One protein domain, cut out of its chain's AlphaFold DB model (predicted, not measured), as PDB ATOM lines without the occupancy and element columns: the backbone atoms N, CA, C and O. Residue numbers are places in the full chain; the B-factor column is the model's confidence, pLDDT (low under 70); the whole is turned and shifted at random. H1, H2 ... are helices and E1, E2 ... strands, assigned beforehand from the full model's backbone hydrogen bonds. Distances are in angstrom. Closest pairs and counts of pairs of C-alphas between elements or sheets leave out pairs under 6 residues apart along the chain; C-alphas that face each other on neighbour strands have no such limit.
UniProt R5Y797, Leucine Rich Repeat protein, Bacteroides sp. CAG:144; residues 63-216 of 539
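AT A GLANCE: This is residues 63 to 216 of the 539 residues of the protein "Leucine Rich Repeat protein" of Bacteroides sp. CAG:144 (UniProt R5Y797). Little regular structure: the chain winds in stacked turns, with the sheet E1 E2 E3 E5 E7 along one wall, the smaller sheet E4 E6 E8 along another, H1 and H2 at one end and H4 at the other. Both sheets are parallel, in those orders. The printed part has 154 residues, 55 in named elements: H1 H2 E1 E2 H3 E3 E4 E5 E6 E7 E8 H4, mixed class. It is compact, with a radius of gyration of the C-alphas of 15.7 A and spans of 48 by 35 by 24 A.

IN THESE COORDINATES: E1, residues 81 to 85, begins at C-alpha (-19.312, 48.575, 36.741); E2 is 103 to 107, E3 129 to 131, E5 149 to 151, E7 174 to 176. E4 is 136 to 139, E6 156 to 160, E8 181 to 186, 15.4 A long. H1 is 63 to 66, H2 73 to 76, H3 119 to 123; H4, 187 to 194, ends at C-alpha (-39.067, 45.473, 14.321).

HOW THE PARTS SIT: In neighbours E1 and E2, N 82 and O 103 are within hydrogen-bond range, 2.9 A; in E6 and E8, N 181 and O 157, 2.8 A. E2, H3, E3 form a strand-helix-strand unit, parallel neighbours with a helix between, its crossover right-handed. H4 has every O i to N i+4 pair within range, H3 0 of 1 but 2 of 2 O i to N i+3.

THE WHOLE: The printed part has no cut. The links E1 to E2, E2 to H3 and E6 to E7 are long. Residues 86 to 87, 108 to 112, 168 to 172 and 197 to 204 have pLDDT under 70.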
ATOM      1  N   LEU A  63      -7.886  44.322  41.362       94.81
ATOM      2  CA  LEU A  63      -7.109  44.838  42.499       94.81
ATOM      3  C   LEU A  63      -6.890  46.351  42.391       94.81
ATOM      4  O   LEU A  63      -7.089  47.080  43.362       94.81
ATOM      5  N   ALA A  64      -6.544  46.835  41.194       93.69
ATOM      6  CA  ALA A  64      -6.368  48.261  40.938       93.69
ATOM      7  C   ALA A  64      -7.680  49.051  41.075       93.69
ATOM      8  O   ALA A  64      -7.670  50.154  41.616       93.69
ATOM      9  N   LEU A  65      -8.802  48.491  40.609       94.69
ATOM     10  CA  LEU A  65     -10.129  49.100  40.736       94.69
ATOM     11  C   LEU A  65     -10.549  49.238  42.205       94.69
ATOM     12  O   LEU A  65     -11.041  50.288  42.609       94.69
ATOM     13  N   LEU A  66     -10.332  48.185  42.994       95.44
ATOM     14  CA  LEU A  66     -10.726  48.101  44.401       95.44
ATOM     15  C   LEU A  66      -9.714  48.732  45.366       95.44
ATOM     16  O   LEU A  66     -10.032  48.904  46.539       95.44
ATOM     17  N   GLN A  67      -8.514  49.078  44.885       96.56
ATOM     18  CA  GLN A  67      -7.410  49.620  45.689       96.56
ATOM     19  C   GLN A  67      -7.069  48.716  46.888       96.56
ATOM     20  O   GLN A  67      -6.954  49.170  48.026       96.56
ATOM     21  N   THR A  68      -6.930  47.419  46.616       94.12
ATOM     22  CA  THR A  68      -6.674  46.354  47.599       94.12
ATOM     23  C   THR A  68      -5.585  45.414  47.085       94.12
ATOM     24  O   THR A  68      -5.375  45.316  45.876       94.12
ATOM     25  N   ASP A  69      -4.932  44.690  47.993       92.31
ATOM     26  CA  ASP A  69      -3.918  43.677  47.664       92.31
ATOM     27  C   ASP A  69      -4.523  42.270  47.485       92.31
ATOM     28  O   ASP A  69      -3.934  41.397  46.837       92.31
ATOM     29  N   GLU A  70      -5.739  42.058  47.997       93.00
ATOM     30  CA  GLU A  70      -6.450  40.779  47.944       93.00
ATOM     31  C   GLU A  70      -7.891  40.935  47.450       93.00
ATOM     32  O   GLU A  70      -8.599  41.882  47.805       93.00
ATOM     33  N   LEU A  71      -8.334  39.972  46.637       94.38
ATOM     34  CA  LEU A  71      -9.717  39.863  46.178       94.38
ATOM     35  C   LEU A  71     -10.490  38.940  47.120       94.38
ATOM     36  O   LEU A  71     -10.120  37.781  47.306       94.38
ATOM     37  N   THR A  72     -11.577  39.454  47.680       94.50
ATOM     38  CA  THR A  72     -12.482  38.726  48.570       94.50
ATOM     39  C   THR A  72     -13.895  38.795  48.006       94.50
ATOM     40  O   THR A  72     -14.228  39.690  47.232       94.50
ATOM     41  N   THR A  73     -14.771  37.873  48.400       93.06
ATOM     42  CA  THR A  73     -16.180  37.933  47.977       93.06
ATOM     43  C   THR A  73     -16.841  39.260  48.373       93.06
ATOM     44  O   THR A  73     -17.656  39.785  47.623       93.06
ATOM     45  N   GLU A  74     -16.461  39.829  49.521       93.81
ATOM     46  CA  GLU A  74     -17.018  41.089  50.023       93.81
ATOM     47  C   GLU A  74     -16.624  42.286  49.150       93.81
ATOM     48  O   GLU A  74     -17.493  43.064  48.760       93.81
ATOM     49  N   ASN A  75     -15.343  42.425  48.787       95.44
ATOM     50  CA  ASN A  75     -14.916  43.561  47.971       95.44
ATOM     51  C   ASN A  75     -15.358  43.427  46.505       95.44
ATOM     52  O   ASN A  75     -15.806  44.413  45.919       95.44
ATOM     53  N   LEU A  76     -15.362  42.216  45.944       96.00
ATOM     54  CA  LEU A  76     -15.862  41.947  44.594       96.00
ATOM     55  C   LEU A  76     -17.365  42.237  44.472       96.00
ATOM     56  O   LEU A  76     -17.807  42.732  43.437       96.00
ATOM     57  N   ALA A  77     -18.141  42.022  45.540       95.44
ATOM     58  CA  ALA A  77     -19.558  42.375  45.575       95.44
ATOM     59  C   ALA A  77     -19.822  43.892  45.519       95.44
ATOM     60  O   ALA A  77     -20.946  44.293  45.228       95.44
ATOM     61  N   THR A  78     -18.831  44.753  45.769       96.62
ATOM     62  CA  THR A  78     -19.004  46.213  45.628       96.62
ATOM     63  C   THR A  78     -18.853  46.710  44.189       96.62
ATOM     64  O   THR A  78     -19.205  47.852  43.895       96.62
ATOM     65  N   VAL A  79     -18.344  45.872  43.281       97.38
ATOM     66  CA  VAL A  79     -18.130  46.246  41.882       97.38
ATOM     67  C   VAL A  79     -19.451  46.152  41.126       97.38
ATOM     68  O   VAL A  79     -19.961  45.061  40.881       97.38
ATOM     69  N   THR A  80     -19.978  47.304  40.720       97.56
ATOM     70  CA  THR A  80     -21.188  47.393  39.890       97.56
ATOM     71  C   THR A  80     -20.859  47.637  38.419       97.56
ATOM     72  O   THR A  80     -21.532  47.121  37.538       97.56
ATOM     73  N   THR A  81     -19.753  48.318  38.117       97.25
ATOM     74  CA  THR A  81     -19.312  48.575  36.741       97.25
ATOM     75  C   THR A  81     -17.854  48.173  36.558       97.25
ATOM     76  O   THR A  81     -16.994  48.534  37.364       97.25
ATOM     77  N   LEU A  82     -17.559  47.474  35.462       95.81
ATOM     78  CA  LEU A  82     -16.210  47.063  35.092       95.81
ATOM     79  C   LEU A  82     -15.912  47.442  33.639       95.81
ATOM     80  O   LEU A  82     -16.557  46.974  32.704       95.81
ATOM     81  N   SER A  83     -14.884  48.268  33.451       92.81
ATOM     82  CA  SER A  83     -14.370  48.641  32.133       92.81
ATOM     83  C   SER A  83     -12.945  48.122  31.966       92.81
ATOM     84  O   SER A  83     -12.001  48.652  32.553       92.81
ATOM     85  N   LEU A  84     -12.781  47.128  31.105       88.31
ATOM     86  CA  LEU A  84     -11.508  46.531  30.742       88.31
ATOM     87  C   LEU A  84     -11.003  47.154  29.438       88.31
ATOM     88  O   LEU A  84     -11.686  47.149  28.417       88.31
ATOM     89  N   ARG A  85      -9.779  47.688  29.452       81.19
ATOM     90  CA  ARG A  85      -9.087  48.149  28.238       81.19
ATOM     91  C   ARG A  85      -7.835  47.319  27.995       81.19
ATOM     92  O   ARG A  85      -7.138  46.997  28.952       81.19
ATOM     93  N   ALA A  86      -7.593  46.980  26.728       62.91
ATOM     94  CA  ALA A  86      -6.352  46.475  26.124       62.91
ATOM     95  C   ALA A  86      -5.238  45.992  27.086       62.91
ATOM     96  O   ALA A  86      -4.229  46.678  27.263       62.91
ATOM     97  N   LYS A  87      -5.375  44.779  27.649       64.31
ATOM     98  CA  LYS A  87      -4.324  44.135  28.467       64.31
ATOM     99  C   LYS A  87      -4.080  42.640  28.191       64.31
ATOM    100  O   LYS A  87      -3.465  41.993  29.016       64.31
ATOM    101  N   ASN A  88      -4.472  42.088  27.037       72.25
ATOM    102  CA  ASN A  88      -4.352  40.641  26.739       72.25
ATOM    103  C   ASN A  88      -5.067  39.775  27.788       72.25
ATOM    104  O   ASN A  88      -4.430  38.975  28.471       72.25
ATOM    105  N   TYR A  89      -6.381  39.936  27.921       81.62
ATOM    106  CA  TYR A  89      -7.166  38.991  28.709       81.62
ATOM    107  C   TYR A  89      -7.291  37.695  27.905       81.62
ATOM    108  O   TYR A  89      -7.711  37.712  26.748       81.62
ATOM    109  N   SER A  90      -6.868  36.589  28.500       84.31
ATOM    110  CA  SER A  90      -6.916  35.245  27.927       84.31
ATOM    111  C   SER A  90      -8.214  34.513  28.275       84.31
ATOM    112  O   SER A  90      -8.684  33.680  27.502       84.31
ATOM    113  N   THR A  91      -8.814  34.856  29.417       89.19
ATOM    114  CA  THR A  91     -10.069  34.298  29.926       89.19
ATOM    115  C   THR A  91     -10.802  35.322  30.798       89.19
ATOM    116  O   THR A  91     -10.204  36.285  31.281       89.19
ATOM    117  N   LEU A  92     -12.106  35.115  30.993       91.38
ATOM    118  CA  LEU A  92     -12.926  35.810  31.994       91.38
ATOM    119  C   LEU A  92     -13.363  34.863  33.127       91.38
ATOM    120  O   LEU A  92     -14.331  35.136  33.833       91.38
ATOM    121  N   GLU A  93     -12.669  33.740  33.303       91.88
ATOM    122  CA  GLU A  93     -12.933  32.794  34.389       91.88
ATOM    123  C   GLU A  93     -12.918  33.499  35.756       91.88
ATOM    124  O   GLU A  93     -11.984  34.236  36.094       91.88
ATOM    125  N   GLY A  94     -13.977  33.274  36.537       92.19
ATOM    126  CA  GLY A  94     -14.183  33.912  37.838       92.19
ATOM    127  C   GLY A  94     -14.936  35.248  37.798       92.19
ATOM    128  O   GLY A  94     -15.235  35.798  38.857       92.19
ATOM    129  N   ILE A  95     -15.314  35.764  36.617       93.06
ATOM    130  CA  ILE A  95     -16.065  37.031  36.490       93.06
ATOM    131  C   ILE A  95     -17.403  37.023  37.252       93.06
ATOM    132  O   ILE A  95     -17.850  38.062  37.733       93.06
ATOM    133  N   SER A  96     -18.013  35.848  37.434       94.06
ATOM    134  CA  SER A  96     -19.262  35.666  38.187       94.06
ATOM    135  C   SER A  96     -19.149  35.958  39.683       94.06
ATOM    136  O   SER A  96     -20.174  36.107  40.348       94.06
ATOM    137  N   ALA A  97     -17.935  36.103  40.221       94.75
ATOM    138  CA  ALA A  97     -17.736  36.571  41.587       94.75
ATOM    139  C   ALA A  97     -18.153  38.041  41.791       94.75
ATOM    140  O   ALA A  97     -18.397  38.461  42.922       94.75
ATOM    141  N   LEU A  98     -18.277  38.818  40.710       96.06
ATOM    142  CA  LEU A  98     -18.806  40.183  40.717       96.06
ATOM    143  C   LEU A  98     -20.344  40.140  40.748       96.06
ATOM    144  O   LEU A  98     -21.022  40.481  39.779       96.06
ATOM    145  N   VAL A  99     -20.911  39.670  41.860       95.25
ATOM    146  CA  VAL A  99     -22.348  39.340  41.983       95.25
ATOM    147  C   VAL A  99     -23.299  40.524  41.745       95.25
ATOM    148  O   VAL A  99     -24.459  40.320  41.389       95.25
ATOM    149  N   ASN A 100     -22.813  41.756  41.911       96.81
ATOM    150  CA  ASN A 100     -23.575  42.992  41.713       96.81
ATOM    151  C   ASN A 100     -23.187  43.748  40.433       96.81
ATOM    152  O   ASN A 100     -23.608  44.889  40.264       96.81
ATOM    153  N   LEU A 101     -22.405  43.132  39.538       97.50
ATOM    154  CA  LEU A 101     -22.008  43.758  38.282       97.50
ATOM    155  C   LEU A 101     -23.231  43.990  37.389       97.50
ATOM    156  O   LEU A 101     -23.912  43.036  37.018       97.50
ATOM    157  N   ASP A 102     -23.468  45.246  37.026       96.12
ATOM    158  CA  ASP A 102     -24.515  45.699  36.111       96.12
ATOM    159  C   ASP A 102     -24.006  45.980  34.691       96.12
ATOM    160  O   ASP A 102     -24.749  45.834  33.712       96.12
ATOM    161  N   SER A 103     -22.724  46.331  34.573       97.06
ATOM    162  CA  SER A 103     -22.126  46.797  33.330       97.06
ATOM    163  C   SER A 103     -20.710  46.269  33.144       97.06
ATOM    164  O   SER A 103     -19.817  46.505  33.962       97.06
ATOM    165  N   LEU A 104     -20.504  45.583  32.019       96.00
ATOM    166  CA  LEU A 104     -19.211  45.100  31.558       96.00
ATOM    167  C   LEU A 104     -18.882  45.705  30.193       96.00
ATOM    168  O   LEU A 104     -19.575  45.477  29.201       96.00
ATOM    169  N   THR A 105     -17.781  46.449  30.137       94.25
ATOM    170  CA  THR A 105     -17.201  46.946  28.887       94.25
ATOM    171  C   THR A 105     -15.812  46.361  28.692       94.25
ATOM    172  O   THR A 105     -14.990  46.395  29.605       94.25
ATOM    173  N   ILE A 106     -15.534  45.849  27.497       90.56
ATOM    174  CA  ILE A 106     -14.228  45.349  27.079       90.56
ATOM    175  C   ILE A 106     -13.898  46.003  25.738       90.56
ATOM    176  O   ILE A 106     -14.405  45.600  24.695       90.56
ATOM    177  N   ASP A 107     -13.049  47.028  25.776       83.00
ATOM    178  CA  ASP A 107     -12.681  47.805  24.593       83.00
ATOM    179  C   ASP A 107     -11.251  47.482  24.121       83.00
ATOM    180  O   ASP A 107     -10.321  47.283  24.916       83.00
ATOM    181  N   ASN A 108     -11.061  47.555  22.799       69.50
ATOM    182  CA  ASN A 108      -9.760  47.533  22.126       69.50
ATOM    183  C   ASN A 108      -8.946  46.238  22.349       69.50
ATOM    184  O   ASN A 108      -7.754  46.285  22.662       69.50
ATOM    185  N   ASN A 109      -9.578  45.070  22.157       66.06
ATOM    186  CA  ASN A 109      -8.885  43.772  22.093       66.06
ATOM    187  C   ASN A 109      -8.402  43.413  20.666       66.06
ATOM    188  O   ASN A 109      -8.236  42.245  20.322       66.06
ATOM    189  N   ILE A 110      -8.203  44.424  19.814       54.53
ATOM    190  CA  ILE A 110      -7.910  44.266  18.384       54.53
ATOM    191  C   ILE A 110      -6.546  43.579  18.184       54.53
ATOM    192  O   ILE A 110      -5.550  43.953  18.808       54.53
ATOM    193  N   GLY A 111      -6.502  42.581  17.289       53.78
ATOM    194  CA  GLY A 111      -5.274  41.895  16.858       53.78
ATOM    195  C   GLY A 111      -4.790  40.758  17.766       53.78
ATOM    196  O   GLY A 111      -3.623  40.375  17.682       53.78
ATOM    197  N   LYS A 112      -5.644  40.239  18.658       62.22
ATOM    198  CA  LYS A 112      -5.277  39.268  19.705       62.22
ATOM    199  C   LYS A 112      -6.254  38.091  19.748       62.22
ATOM    200  O   LYS A 112      -7.297  38.127  19.104       62.22
ATOM    201  N   ALA A 113      -5.888  37.015  20.450       70.88
ATOM    202  CA  ALA A 113      -6.720  35.815  20.533       70.88
ATOM    203  C   ALA A 113      -8.104  36.139  21.130       70.88
ATOM    204  O   ALA A 113      -8.193  36.804  22.160       70.88
ATOM    205  N   PHE A 114      -9.166  35.660  20.476       84.50
ATOM    206  CA  PHE A 114     -10.533  35.755  20.989       84.50
ATOM    207  C   PHE A 114     -10.680  34.981  22.299       84.50
ATOM    208  O   PHE A 114     -10.155  33.871  22.429       84.50
ATOM    209  N   ILE A 115     -11.445  35.550  23.225       90.06
ATOM    210  CA  ILE A 115     -11.771  34.948  24.517       90.06
ATOM    211  C   ILE A 115     -12.994  34.044  24.338       90.06
ATOM    212  O   ILE A 115     -13.944  34.416  23.650       90.06
ATOM    213  N   GLU A 116     -12.990  32.855  24.938       92.56
ATOM    214  CA  GLU A 116     -14.196  32.021  24.979       92.56
ATOM    215  C   GLU A 116     -15.304  32.754  25.743       92.56
ATOM    216  O   GLU A 116     -15.045  33.304  26.815       92.56
ATOM    217  N   PHE A 117     -16.525  32.800  25.203       94.12
ATOM    218  CA  PHE A 117     -17.627  33.449  25.909       94.12
ATOM    219  C   PHE A 117     -17.883  32.748  27.256       94.12
ATOM    220  O   PHE A 117     -18.179  31.551  27.269       94.12
ATOM    221  N   PRO A 118     -17.785  33.456  28.395       92.56
ATOM    222  CA  PRO A 118     -17.915  32.832  29.709       92.56
ATOM    223  C   PRO A 118     -19.378  32.466  29.985       92.56
ATOM    224  O   PRO A 118     -20.251  33.333  30.100       92.56
ATOM    225  N   ALA A 119     -19.662  31.169  30.110       92.62
ATOM    226  CA  ALA A 119     -21.015  30.670  30.355       92.62
ATOM    227  C   ALA A 119     -21.600  31.179  31.685       92.62
ATOM    228  O   ALA A 119     -22.816  31.304  31.834       92.62
ATOM    229  N   GLU A 120     -20.738  31.532  32.637       93.12
ATOM    230  CA  GLU A 120     -21.093  32.063  33.944       93.12
ATOM    231  C   GLU A 120     -21.815  33.414  33.858       93.12
ATOM    232  O   GLU A 120     -22.610  33.716  34.750       93.12
ATOM    233  N   ILE A 121     -21.641  34.182  32.769       93.94
ATOM    234  CA  ILE A 121     -22.402  35.421  32.528       93.94
ATOM    235  C   ILE A 121     -23.916  35.158  32.556       93.94
ATOM    236  O   ILE A 121     -24.667  35.990  33.055       93.94
ATOM    237  N   ALA A 122     -24.391  33.980  32.131       92.62
ATOM    238  CA  ALA A 122     -25.820  33.649  32.176       92.62
ATOM    239  C   ALA A 122     -26.398  33.579  33.612       92.62
ATOM    240  O   ALA A 122     -27.615  33.701  33.826       92.62
ATOM    241  N   SER A 123     -25.534  33.399  34.617       91.62
ATOM    242  CA  SER A 123     -25.908  33.409  36.037       91.62
ATOM    243  C   SER A 123     -25.909  34.812  36.662       91.62
ATOM    244  O   SER A 123     -26.536  35.007  37.703       91.62
ATOM    245  N   MET A 124     -25.276  35.799  36.017       93.75
ATOM    246  CA  MET A 124     -25.100  37.160  36.533       93.75
ATOM    247  C   MET A 124     -26.366  37.998  36.309       93.75
ATOM    248  O   MET A 124     -26.477  38.740  35.342       93.75
ATOM    249  N   LYS A 125     -27.350  37.875  37.208       88.88
ATOM    250  CA  LYS A 125     -28.693  38.467  37.030       88.88
ATOM    251  C   LYS A 125     -28.751  39.994  37.030       88.88
ATOM    252  O   LYS A 125     -29.724  40.543  36.531       88.88
ATOM    253  N   ASN A 126     -27.735  40.655  37.579       93.31
ATOM    254  CA  ASN A 126     -27.645  42.113  37.576       93.31
ATOM    255  C   ASN A 126     -27.016  42.657  36.287       93.31
ATOM    256  O   ASN A 126     -27.224  43.824  35.975       93.31
ATOM    257  N   LEU A 127     -26.286  41.828  35.528       94.56
ATOM    258  CA  LEU A 127     -25.529  42.261  34.359       94.56
ATOM    259  C   LEU A 127     -26.471  42.471  33.173       94.56
ATOM    260  O   LEU A 127     -26.811  41.529  32.462       94.56
ATOM    261  N   THR A 128     -26.864  43.723  32.946       93.50
ATOM    262  CA  THR A 128     -27.774  44.094  31.853       93.50
ATOM    263  C   THR A 128     -27.061  44.773  30.683       93.50
ATOM    264  O   THR A 128     -27.638  44.894  29.601       93.50
ATOM    265  N   TYR A 129     -25.822  45.237  30.882       94.00
ATOM    266  CA  TYR A 129     -25.029  45.943  29.875       94.00
ATOM    267  C   TYR A 129     -23.733  45.188  29.558       94.00
ATOM    268  O   TYR A 129     -22.845  45.080  30.404       94.00
ATOM    269  N   LEU A 130     -23.593  44.718  28.316       94.62
ATOM    270  CA  LEU A 130     -22.371  44.119  27.785       94.62
ATOM    271  C   LEU A 130     -21.944  44.809  26.489       94.62
ATOM    272  O   LEU A 130     -22.641  44.749  25.474       94.62
ATOM    273  N   LYS A 131     -20.752  45.405  26.506       93.62
ATOM    274  CA  LYS A 131     -20.085  45.956  25.325       93.62
ATOM    275  C   LYS A 131     -18.717  45.303  25.154       93.62
ATOM    276  O   LYS A 131     -17.806  45.579  25.923       93.62
ATOM    277  N   ALA A 132     -18.575  44.440  24.158       91.69
ATOM    278  CA  ALA A 132     -17.384  43.624  23.940       91.69
ATOM    279  C   ALA A 132     -17.255  43.195  22.465       91.69
ATOM    280  O   ALA A 132     -17.121  42.011  22.150       91.69
ATOM    281  N   SER A 133     -17.331  44.158  21.542       89.69
ATOM    282  CA  SER A 133     -17.119  43.891  20.115       89.69
ATOM    283  C   SER A 133     -15.682  43.430  19.844       89.69
ATOM    284  O   SER A 133     -14.738  43.942  20.447       89.69
ATOM    285  N   SER A 134     -15.514  42.468  18.936       89.00
ATOM    286  CA  SER A 134     -14.216  41.852  18.611       89.00
ATOM    287  C   SER A 134     -13.502  41.180  19.787       89.00
ATOM    288  O   SER A 134     -12.273  41.087  19.801       89.00
ATOM    289  N   VAL A 135     -14.251  40.705  20.784       89.88
ATOM    290  CA  VAL A 135     -13.674  40.068  21.979       89.88
ATOM    291  C   VAL A 135     -13.858  38.561  21.963       89.88
ATOM    292  O   VAL A 135     -12.917  37.831  22.274       89.88
ATOM    293  N   PHE A 136     -15.054  38.089  21.617       92.62
ATOM    294  CA  PHE A 136     -15.469  36.736  21.965       92.62
ATOM    295  C   PHE A 136     -15.414  35.740  20.806       92.62
ATOM    296  O   PHE A 136     -15.472  36.097  19.628       92.62
ATOM    297  N   ARG A 137     -15.339  34.458  21.159       93.94
ATOM    298  CA  ARG A 137     -15.608  33.305  20.294       93.94
ATOM    299  C   ARG A 137     -16.504  32.300  21.021       93.94
ATOM    300  O   ARG A 137     -16.737  32.444  22.220       93.94
ATOM    301  N   GLY A 138     -16.956  31.281  20.298       95.44
ATOM    302  CA  GLY A 138     -17.787  30.211  20.852       95.44
ATOM    303  C   GLY A 138     -19.266  30.448  20.580       95.44
ATOM    304  O   GLY A 138     -19.626  31.010  19.545       95.44
ATOM    305  N   THR A 139     -20.125  30.020  21.497       96.19
ATOM    306  CA  THR A 139     -21.583  30.185  21.406       96.19
ATOM    307  C   THR A 139     -22.124  30.881  22.645       96.19
ATOM    308  O   THR A 139     -21.521  30.834  23.716       96.19
ATOM    309  N   LEU A 140     -23.295  31.501  22.516       95.88
ATOM    310  CA  LEU A 140     -24.012  32.036  23.669       95.88
ATOM    311  C   LEU A 140     -24.757  30.902  24.397       95.88
ATOM    312  O   LEU A 140     -25.331  30.043  23.728       95.88
ATOM    313  N   PRO A 141     -24.783  30.873  25.742       94.56
ATOM    314  CA  PRO A 141     -25.595  29.912  26.486       94.56
ATOM    315  C   PRO A 141     -27.097  30.149  26.275       94.56
ATOM    316  O   PRO A 141     -27.551  31.285  26.373       94.56
ATOM    317  N   ASP A 142     -27.900  29.092  26.128       91.38
ATOM    318  CA  ASP A 142     -29.364  29.209  25.948       91.38
ATOM    319  C   ASP A 142     -30.086  29.903  27.119       91.38
ATOM    320  O   ASP A 142     -31.164  30.474  26.961       91.38
ATOM    321  N   SER A 143     -29.489  29.861  28.316       91.19
ATOM    322  CA  SER A 143     -30.010  30.514  29.527       91.19
ATOM    323  C   SER A 143     -29.658  32.004  29.634       91.19
ATOM    324  O   SER A 143     -30.135  32.684  30.552       91.19
ATOM    325  N   LEU A 144     -28.836  32.521  28.713       92.56
ATOM    326  CA  LEU A 144     -28.432  33.920  28.674       92.56
ATOM    327  C   LEU A 144     -29.662  34.812  28.479       92.56
ATOM    328  O   LEU A 144     -30.477  34.600  27.579       92.56
ATOM    329  N   SER A 145     -29.821  35.785  29.368       91.19
ATOM    330  CA  SER A 145     -31.031  36.594  29.448       91.19
ATOM    331  C   SER A 145     -30.786  37.923  30.142       91.19
ATOM    332  O   SER A 145     -29.806  38.067  30.869       91.19
ATOM    333  N   GLY A 146     -31.711  38.861  29.947       86.31
ATOM    334  CA  GLY A 146     -31.786  40.075  30.753       86.31
ATOM    335  C   GLY A 146     -30.859  41.209  30.319       86.31
ATOM    336  O   GLY A 146     -30.522  42.044  31.152       86.31
ATOM    337  N   PHE A 147     -30.459  41.280  29.047       89.00
ATOM    338  CA  PHE A 147     -29.661  42.403  28.549       89.00
ATOM    339  C   PHE A 147     -30.541  43.528  28.002       89.00
ATOM    340  O   PHE A 147     -31.446  43.299  27.203       89.00
ATOM    341  N   THR A 148     -30.247  44.766  28.411       86.62
ATOM    342  CA  THR A 148     -30.736  45.992  27.753       86.62
ATOM    343  C   THR A 148     -29.761  46.458  26.682       86.62
ATOM    344  O   THR A 148     -30.164  47.090  25.714       86.62
ATOM    345  N   TYR A 149     -28.477  46.135  26.822       88.88
ATOM    346  CA  TYR A 149     -27.447  46.470  25.851       88.88
ATOM    347  C   TYR A 149     -26.520  45.274  25.676       88.88
ATOM    348  O   TYR A 149     -25.831  44.870  26.613       88.88
ATOM    349  N   PHE A 150     -26.497  44.713  24.475       91.44
ATOM    350  CA  PHE A 150     -25.682  43.562  24.124       91.44
ATOM    351  C   PHE A 150     -24.970  43.834  22.799       91.44
ATOM    352  O   PHE A 150     -25.523  43.631  21.720       91.44
ATOM    353  N   SER A 151     -23.741  44.340  22.878       91.44
ATOM    354  CA  SER A 151     -22.894  44.621  21.719       91.44
ATOM    355  C   SER A 151     -21.678  43.713  21.737       91.44
ATOM    356  O   SER A 151     -20.697  43.996  22.420       91.44
ATOM    357  N   VAL A 152     -21.738  42.633  20.967       92.44
ATOM    358  CA  VAL A 152     -20.660  41.644  20.813       92.44
ATOM    359  C   VAL A 152     -20.319  41.397  19.343       92.44
ATOM    360  O   VAL A 152     -19.712  40.382  19.018       92.44
ATOM    361  N   GLY A 153     -20.721  42.306  18.450       91.25
ATOM    362  CA  GLY A 153     -20.442  42.235  17.017       91.25
ATOM    363  C   GLY A 153     -18.949  42.139  16.683       91.25
ATOM    364  O   GLY A 153     -18.083  42.282  17.549       91.25
ATOM    365  N   GLU A 154     -18.648  41.886  15.411       90.44
ATOM    366  CA  GLU A 154     -17.279  41.710  14.903       90.44
ATOM    367  C   GLU A 154     -16.488  40.620  15.657       90.44
ATOM    368  O   GLU A 154     -15.267  40.706  15.797       90.44
ATOM    369  N   SER A 155     -17.191  39.603  16.169       91.31
ATOM    370  CA  SER A 155     -16.653  38.522  17.001       91.31
ATOM    371  C   SER A 155     -16.729  37.164  16.297       91.31
ATOM    372  O   SER A 155     -17.410  36.981  15.293       91.31
ATOM    373  N   PHE A 156     -16.064  36.151  16.852       93.12
ATOM    374  CA  PHE A 156     -16.133  34.762  16.378       93.12
ATOM    375  C   PHE A 156     -17.244  33.965  17.085       93.12
ATOM    376  O   PHE A 156     -17.180  32.738  17.172       93.12
ATOM    377  N   LEU A 157     -18.245  34.669  17.619       94.94
ATOM    378  CA  LEU A 157     -19.440  34.083  18.215       94.94
ATOM    379  C   LEU A 157     -20.365  33.551  17.129       94.94
ATOM    380  O   LEU A 157     -20.651  34.275  16.176       94.94
ATOM    381  N   GLY A 158     -20.840  32.321  17.289       95.75
ATOM    382  CA  GLY A 158     -21.797  31.713  16.376       95.75
ATOM    383  C   GLY A 158     -22.931  30.969  17.067       95.75
ATOM    384  O   GLY A 158     -23.146  31.097  18.273       95.75
ATOM    385  N   GLY A 159     -23.667  30.197  16.272       95.44
ATOM    386  CA  GLY A 159     -24.880  29.513  16.714       95.44
ATOM    387  C   GLY A 159     -26.105  30.428  16.725       95.44
ATOM    388  O   GLY A 159     -26.159  31.434  16.010       95.44
ATOM    389  N   ASN A 160     -27.104  30.051  17.518       95.12
ATOM    390  CA  ASN A 160     -28.368  30.770  17.625       95.12
ATOM    391  C   ASN A 160     -28.320  31.808  18.750       95.12
ATOM    392  O   ASN A 160     -27.700  31.596  19.791       95.12
ATOM    393  N   ILE A 161     -29.006  32.927  18.540       93.81
ATOM    394  CA  ILE A 161     -29.240  33.941  19.564       93.81
ATOM    395  C   ILE A 161     -30.270  33.407  20.568       93.81
ATOM    396  O   ILE A 161     -31.381  33.094  20.150       93.81
ATOM    397  N   PRO A 162     -29.962  33.341  21.876       93.75
ATOM    398  CA  PRO A 162     -30.876  32.787  22.873       93.75
ATOM    399  C   PRO A 162     -32.236  33.511  22.922       93.75
ATOM    400  O   PRO A 162     -32.273  34.745  22.909       93.75
ATOM    401  N   PRO A 163     -33.366  32.787  23.074       90.69
ATOM    402  CA  PRO A 163     -34.718  33.360  23.030       90.69
ATOM    403  C   PRO A 163     -35.028  34.357  24.147       90.69
ATOM    404  O   PRO A 163     -35.936  35.175  24.013       90.69
ATOM    405  N   ARG A 164     -34.268  34.314  25.245       89.25
ATOM    406  CA  ARG A 164     -34.457  35.195  26.405       89.25
ATOM    407  C   ARG A 164     -33.428  36.316  26.496       89.25
ATOM    408  O   ARG A 164     -33.470  37.073  27.465       89.25
ATOM    409  N   LEU A 165     -32.532  36.443  25.510       88.19
ATOM    410  CA  LEU A 165     -31.401  37.375  25.556       88.19
ATOM    411  C   LEU A 165     -31.841  38.799  25.926       88.19
ATOM    412  O   LEU A 165     -31.252  39.414  26.811       88.19
ATOM    413  N   MET A 166     -32.928  39.263  25.305       79.06
ATOM    414  CA  MET A 166     -33.485  40.609  25.479       79.06
ATOM    415  C   MET A 166     -34.874  40.591  26.145       79.06
ATOM    416  O   MET A 166     -35.725  41.425  25.838       79.06
ATOM    417  N   ASP A 167     -35.151  39.610  27.009       77.75
ATOM    418  CA  ASP A 167     -36.432  39.507  27.722       77.75
ATOM    419  C   ASP A 167     -36.499  40.502  28.891       77.75
ATOM    420  O   ASP A 167     -36.332  40.143  30.055       77.75
ATOM    421  N   LEU A 168     -36.671  41.784  28.565       63.94
ATOM    422  CA  LEU A 168     -36.795  42.873  29.527       63.94
ATOM    423  C   LEU A 168     -37.952  43.803  29.163       63.94
ATOM    424  O   LEU A 168     -38.190  44.096  27.995       63.94
ATOM    425  N   SER A 169     -38.607  44.366  30.178       62.72
ATOM    426  CA  SER A 169     -39.589  45.451  30.037       62.72
ATOM    427  C   SER A 169     -38.933  46.828  29.845       62.72
ATOM    428  O   SER A 169     -39.504  47.845  30.234       62.72
ATOM    429  N   ALA A 170     -37.692  46.871  29.357       62.62
ATOM    430  CA  ALA A 170     -36.881  48.079  29.357       62.62
ATOM    431  C   ALA A 170     -37.311  49.066  28.264       62.62
ATOM    432  O   ALA A 170     -37.719  48.688  27.166       62.62
ATOM    433  N   GLU A 171     -37.149  50.357  28.552       60.19
ATOM    434  CA  GLU A 171     -37.455  51.434  27.608       60.19
ATOM    435  C   GLU A 171     -36.483  51.495  26.424       60.19
ATOM    436  O   GLU A 171     -36.797  52.143  25.433       60.19
ATOM    437  N   ARG A 172     -35.307  50.855  26.488       68.38
ATOM    438  CA  ARG A 172     -34.347  50.776  25.374       68.38
ATOM    439  C   ARG A 172     -33.583  49.454  25.416       68.38
ATOM    440  O   ARG A 172     -33.060  49.065  26.457       68.38
ATOM    441  N   ILE A 173     -33.542  48.787  24.270       77.25
ATOM    442  CA  ILE A 173     -32.891  47.502  23.999       77.25
ATOM    443  C   ILE A 173     -31.926  47.739  22.835       77.25
ATOM    444  O   ILE A 173     -32.333  48.228  21.790       77.25
ATOM    445  N   THR A 174     -30.653  47.402  22.988       81.19
ATOM    446  CA  THR A 174     -29.661  47.471  21.910       81.19
ATOM    447  C   THR A 174     -29.043  46.103  21.725       81.19
ATOM    448  O   THR A 174     -28.486  45.544  22.668       81.19
ATOM    449  N   LEU A 175     -29.105  45.578  20.504       86.81
ATOM    450  CA  LEU A 175     -28.503  44.302  20.141       86.81
ATOM    451  C   LEU A 175     -27.602  44.497  18.925       86.81
ATOM    452  O   LEU A 175     -28.108  44.645  17.818       86.81
ATOM    453  N   ASN A 176     -26.283  44.471  19.133       89.19
ATOM    454  CA  ASN A 176     -25.289  44.467  18.063       89.19
ATOM    455  C   ASN A 176     -24.501  43.154  18.037       89.19
ATOM    456  O   ASN A 176     -23.626  42.906  18.865       89.19
ATOM    457  N   ILE A 177     -24.818  42.339  17.042       90.94
ATOM    458  CA  ILE A 177     -24.234  41.032  16.737       90.94
ATOM    459  C   ILE A 177     -23.720  40.955  15.294       90.94
ATOM    460  O   ILE A 177     -23.349  39.878  14.825       90.94
ATOM    461  N   SER A 178     -23.736  42.074  14.565       89.62
ATOM    462  CA  SER A 178     -23.304  42.144  13.169       89.62
ATOM    463  C   SER A 178     -21.858  41.667  13.004       89.62
ATOM    464  O   SER A 178     -21.069  41.641  13.953       89.62
ATOM    465  N   ARG A 179     -21.508  41.250  11.785       90.19
ATOM    466  CA  ARG A 179     -20.162  40.796  11.395       90.19
ATOM    467  C   ARG A 179     -19.603  39.677  12.287       90.19
ATOM    468  O   ARG A 179     -18.389  39.560  12.437       90.19
ATOM    469  N   SER A 180     -20.485  38.871  12.877       92.69
ATOM    470  CA  SER A 180     -20.134  37.681  13.657       92.69
ATOM    471  C   SER A 180     -20.534  36.414  12.895       92.69
ATOM    472  O   SER A 180     -20.665  36.447  11.676       92.69
ATOM    473  N   ARG A 181     -20.680  35.272  13.568       94.62
ATOM    474  CA  ARG A 181     -20.982  33.969  12.954       94.62
ATOM    475  C   ARG A 181     -22.350  33.431  13.377       94.62
ATOM    476  O   ARG A 181     -22.562  32.217  13.400       94.62
ATOM    477  N   PHE A 182     -23.255  34.316  13.790       94.44
ATOM    478  CA  PHE A 182     -24.590  33.921  14.226       94.44
ATOM    479  C   PHE A 182     -25.424  33.450  13.039       94.44
ATOM    480  O   PHE A 182     -25.336  34.002  11.944       94.44
ATOM    481  N   MET A 183     -26.240  32.427  13.277       93.44
ATOM    482  CA  MET A 183     -27.046  31.772  12.243       93.44
ATOM    483  C   MET A 183     -28.548  31.886  12.502       93.44
ATOM    484  O   MET A 183     -29.337  31.800  11.565       93.44
ATOM    485  N   GLY A 184     -28.952  32.100  13.757       93.75
ATOM    486  CA  GLY A 184     -30.357  32.105  14.156       93.75
ATOM    487  C   GLY A 184     -30.743  33.310  15.002       93.75
ATOM    488  O   GLY A 184     -30.118  33.558  16.030       93.75
ATOM    489  N   LEU A 185     -31.816  34.001  14.624       93.38
ATOM    490  CA  LEU A 185     -32.541  34.967  15.449       93.38
ATOM    491  C   LEU A 185     -33.946  34.415  15.761       93.38
ATOM    492  O   LEU A 185     -34.662  34.053  14.829       93.38
ATOM    493  N   PRO A 186     -34.384  34.350  17.029       93.88
ATOM    494  CA  PRO A 186     -35.741  33.919  17.354       93.88
ATOM    495  C   PRO A 186     -36.778  34.839  16.703       93.88
ATOM    496  O   PRO A 186     -36.683  36.060  16.842       93.88
ATOM    497  N   VAL A 187     -37.793  34.271  16.049       93.94
ATOM    498  CA  VAL A 187     -38.845  35.044  15.356       93.94
ATOM    499  C   VAL A 187     -39.575  36.025  16.282       93.94
ATOM    500  O   VAL A 187     -39.873  37.152  15.892       93.94
ATOM    501  N   ASP A 188     -39.791  35.661  17.546       89.19
ATOM    502  CA  ASP A 188     -40.436  36.551  18.514       89.19
ATOM    503  C   ASP A 188     -39.510  37.681  18.999       89.19
ATOM    504  O   ASP A 188     -39.993  38.772  19.309       89.19
ATOM    505  N   ILE A 189     -38.185  37.468  19.016       87.06
ATOM    506  CA  ILE A 189     -37.222  38.561  19.230       87.06
ATOM    507  C   ILE A 189     -37.240  39.486  18.014       87.06
ATOM    508  O   ILE A 189     -37.352  40.694  18.193       87.06
ATOM    509  N   TRP A 190     -37.183  38.943  16.797       89.69
ATOM    510  CA  TRP A 190     -37.276  39.732  15.568       89.69
ATOM    511  C   TRP A 190     -38.511  40.639  15.561       89.69
ATOM    512  O   TRP A 190     -38.373  41.850  15.410       89.69
ATOM    513  N   ARG A 191     -39.697  40.091  15.855       88.88
ATOM    514  CA  ARG A 191     -40.943  40.870  15.915       88.88
ATOM    515  C   ARG A 191     -40.859  42.016  16.927       88.88
ATOM    516  O   ARG A 191     -41.262  43.136  16.622       88.88
ATOM    517  N   LYS A 192     -40.307  41.754  18.121       82.75
ATOM    518  CA  LYS A 192     -40.079  42.789  19.149       82.75
ATOM    519  C   LYS A 192     -39.114  43.872  18.660       82.75
ATOM    520  O   LYS A 192     -39.350  45.044  18.929       82.75
ATOM    521  N   LEU A 193     -38.046  43.493  17.955       81.12
ATOM    522  CA  LEU A 193     -37.055  44.433  17.424       81.12
ATOM    523  C   LEU A 193     -37.644  45.317  16.320       81.12
ATOM    524  O   LEU A 193     -37.391  46.520  16.312       81.12
ATOM    525  N   CYS A 194     -38.448  44.743  15.425       83.12
ATOM    526  CA  CYS A 194     -39.067  45.473  14.321       83.12
ATOM    527  C   CYS A 194     -40.174  46.431  14.773       83.12
ATOM    528  O   CYS A 194     -40.310  47.500  14.187       83.12
ATOM    529  N   ALA A 195     -40.929  46.087  15.819       78.56
ATOM    530  CA  ALA A 195     -42.021  46.923  16.323       78.56
ATOM    531  C   ALA A 195     -41.568  48.296  16.866       78.56
ATOM    532  O   ALA A 195     -42.386  49.196  16.989       78.56
ATOM    533  N   ASP A 196     -40.285  48.460  17.205       71.56
ATOM    534  CA  ASP A 196     -39.761  49.639  17.912       71.56
ATOM    535  C   ASP A 196     -38.322  49.980  17.436       71.56
ATOM    536  O   ASP A 196     -37.456  50.399  18.206       71.56
ATOM    537  N   VAL A 197     -38.022  49.788  16.145       68.81
ATOM    538  CA  VAL A 197     -36.646  49.780  15.594       68.81
ATOM    539  C   VAL A 197     -35.774  50.996  15.964       68.81
ATOM    540  O   VAL A 197     -34.557  50.870  16.135       68.81
ATOM    541  N   GLU A 198     -36.363  52.178  16.137       66.25
ATOM    542  CA  GLU A 198     -35.628  53.407  16.481       66.25
ATOM    543  C   GLU A 198     -35.415  53.632  17.962       66.25
ATOM    544  O   GLU A 198     -34.408  54.225  18.349       66.25
ATOM    545  N   LYS A 199     -36.295  53.081  18.798       65.69
ATOM    546  CA  LYS A 199     -36.023  52.931  20.229       65.69
ATOM    547  C   LYS A 199     -34.780  52.061  20.448       65.69
ATOM    548  O   LYS A 199     -34.100  52.206  21.464       65.69
ATOM    549  N   TYR A 200     -34.474  51.196  19.478       61.03
ATOM    550  CA  TYR A 200     -33.453  50.162  19.580       61.03
ATOM    551  C   TYR A 200     -32.178  50.399  18.743       61.03
ATOM    552  O   TYR A 200     -31.220  49.643  18.885       61.03
ATOM    553  N   GLN A 201     -32.108  51.463  17.924       60.84
ATOM    554  CA  GLN A 201     -30.937  51.828  17.094       60.84
ATOM    555  C   GLN A 201     -30.362  50.647  16.268       60.84
ATOM    556  O   GLN A 201     -29.179  50.311  16.352       60.84
ATOM    557  N   MET A 202     -31.207  49.979  15.473       63.09
ATOM    558  CA  MET A 202     -30.920  48.606  15.011       63.09
ATOM    559  C   MET A 202     -30.337  48.423  13.601       63.09
ATOM    560  O   MET A 202     -29.872  47.325  13.299       63.09
ATOM    561  N   SER A 203     -30.359  49.418  12.706       56.09
ATOM    562  CA  SER A 203     -30.242  49.138  11.256       56.09
ATOM    563  C   SER A 203     -28.904  48.573  10.766       56.09
ATOM    564  O   SER A 203     -28.838  48.110   9.637       56.09
ATOM    565  N   GLN A 204     -27.843  48.593  11.577       61.31
ATOM    566  CA  GLN A 204     -26.557  47.950  11.250       61.31
ATOM    567  C   GLN A 204     -26.122  46.918  12.297       61.31
ATOM    568  O   GLN A 204     -24.979  46.473  12.311       61.31
ATOM    569  N   SER A 205     -27.028  46.544  13.199       78.06
ATOM    570  CA  SER A 205     -26.665  45.831  14.419       78.06
ATOM    571  C   SER A 205     -26.886  44.317  14.304       78.06
ATOM    572  O   SER A 205     -26.288  43.562  15.060       78.06
ATOM    573  N   LEU A 206     -27.671  43.830  13.332       84.12
ATOM    574  CA  LEU A 206     -27.921  42.386  13.147       84.12
ATOM    575  C   LEU A 206     -27.220  41.776  11.927       84.12
ATOM    576  O   LEU A 206     -26.769  40.634  11.985       84.12
ATOM    577  N   ALA A 207     -27.117  42.523  10.831       80.88
ATOM    578  CA  ALA A 207     -26.591  42.059   9.550       80.88
ATOM    579  C   ALA A 207     -25.731  43.157   8.885       80.88
ATOM    580  O   ALA A 207     -25.909  44.333   9.212       80.88
ATOM    581  N   PRO A 208     -24.802  42.805   7.973       83.19
ATOM    582  CA  PRO A 208     -24.461  41.443   7.543       83.19
ATOM    583  C   PRO A 208     -23.725  40.650   8.636       83.19
ATOM    584  O   PRO A 208     -23.163  41.236   9.563       83.19
ATOM    585  N   GLN A 209     -23.732  39.319   8.539       88.81
ATOM    586  CA  GLN A 209     -22.834  38.447   9.308       88.81
ATOM    587  C   GLN A 209     -21.493  38.286   8.565       88.81
ATOM    588  O   GLN A 209     -21.296  38.838   7.483       88.81
ATOM    589  N   ALA A 210     -20.522  37.607   9.176       89.19
ATOM    590  CA  ALA A 210     -19.240  37.313   8.543       89.19
ATOM    591  C   ALA A 210     -19.428  36.456   7.280       89.19
ATOM    592  O   ALA A 210     -20.394  35.705   7.171       89.19
ATOM    593  N   ALA A 211     -18.474  36.532   6.347       84.31
ATOM    594  CA  ALA A 211     -18.519  35.766   5.101       84.31
ATOM    595  C   ALA A 211     -18.767  34.266   5.360       84.31
ATOM    596  O   ALA A 211     -18.101  33.657   6.204       84.31
ATOM    597  N   GLY A 212     -19.728  33.689   4.635       84.56
ATOM    598  CA  GLY A 212     -20.172  32.305   4.817       84.56
ATOM    599  C   GLY A 212     -21.154  32.083   5.974       84.56
ATOM    600  O   GLY A 212     -21.421  30.931   6.309       84.56
ATOM    601  N   TYR A 213     -21.693  33.144   6.582       87.88
ATOM    602  CA  TYR A 213     -22.739  33.062   7.603       87.88
ATOM    603  C   TYR A 213     -23.946  33.907   7.209       87.88
ATOM    604  O   TYR A 213     -23.813  35.037   6.746       87.88
ATOM    605  N   PHE A 214     -25.128  33.356   7.463       86.88
ATOM    606  CA  PHE A 214     -26.408  33.971   7.155       86.88
ATOM    607  C   PHE A 214     -27.294  33.950   8.401       86.88
ATOM    608  O   PHE A 214     -27.547  32.884   8.966       86.88
ATOM    609  N   LEU A 215     -27.752  35.124   8.846       91.06
ATOM    610  CA  LEU A 215     -28.636  35.230  10.005       91.06
ATOM    611  C   LEU A 215     -30.080  34.974   9.571       91.06
ATOM    612  O   LEU A 215     -30.701  35.810   8.918       91.06
ATOM    613  N   SER A 216     -30.612  33.827   9.973       92.88
ATOM    614  CA  SER A 216     -31.953  33.371   9.630       92.88
ATOM    615  C   SER A 216     -32.893  33.442  10.834       92.88
ATOM    616  O   SER A 216     -32.456  33.320  11.977       92.88
TER     617      SER A 216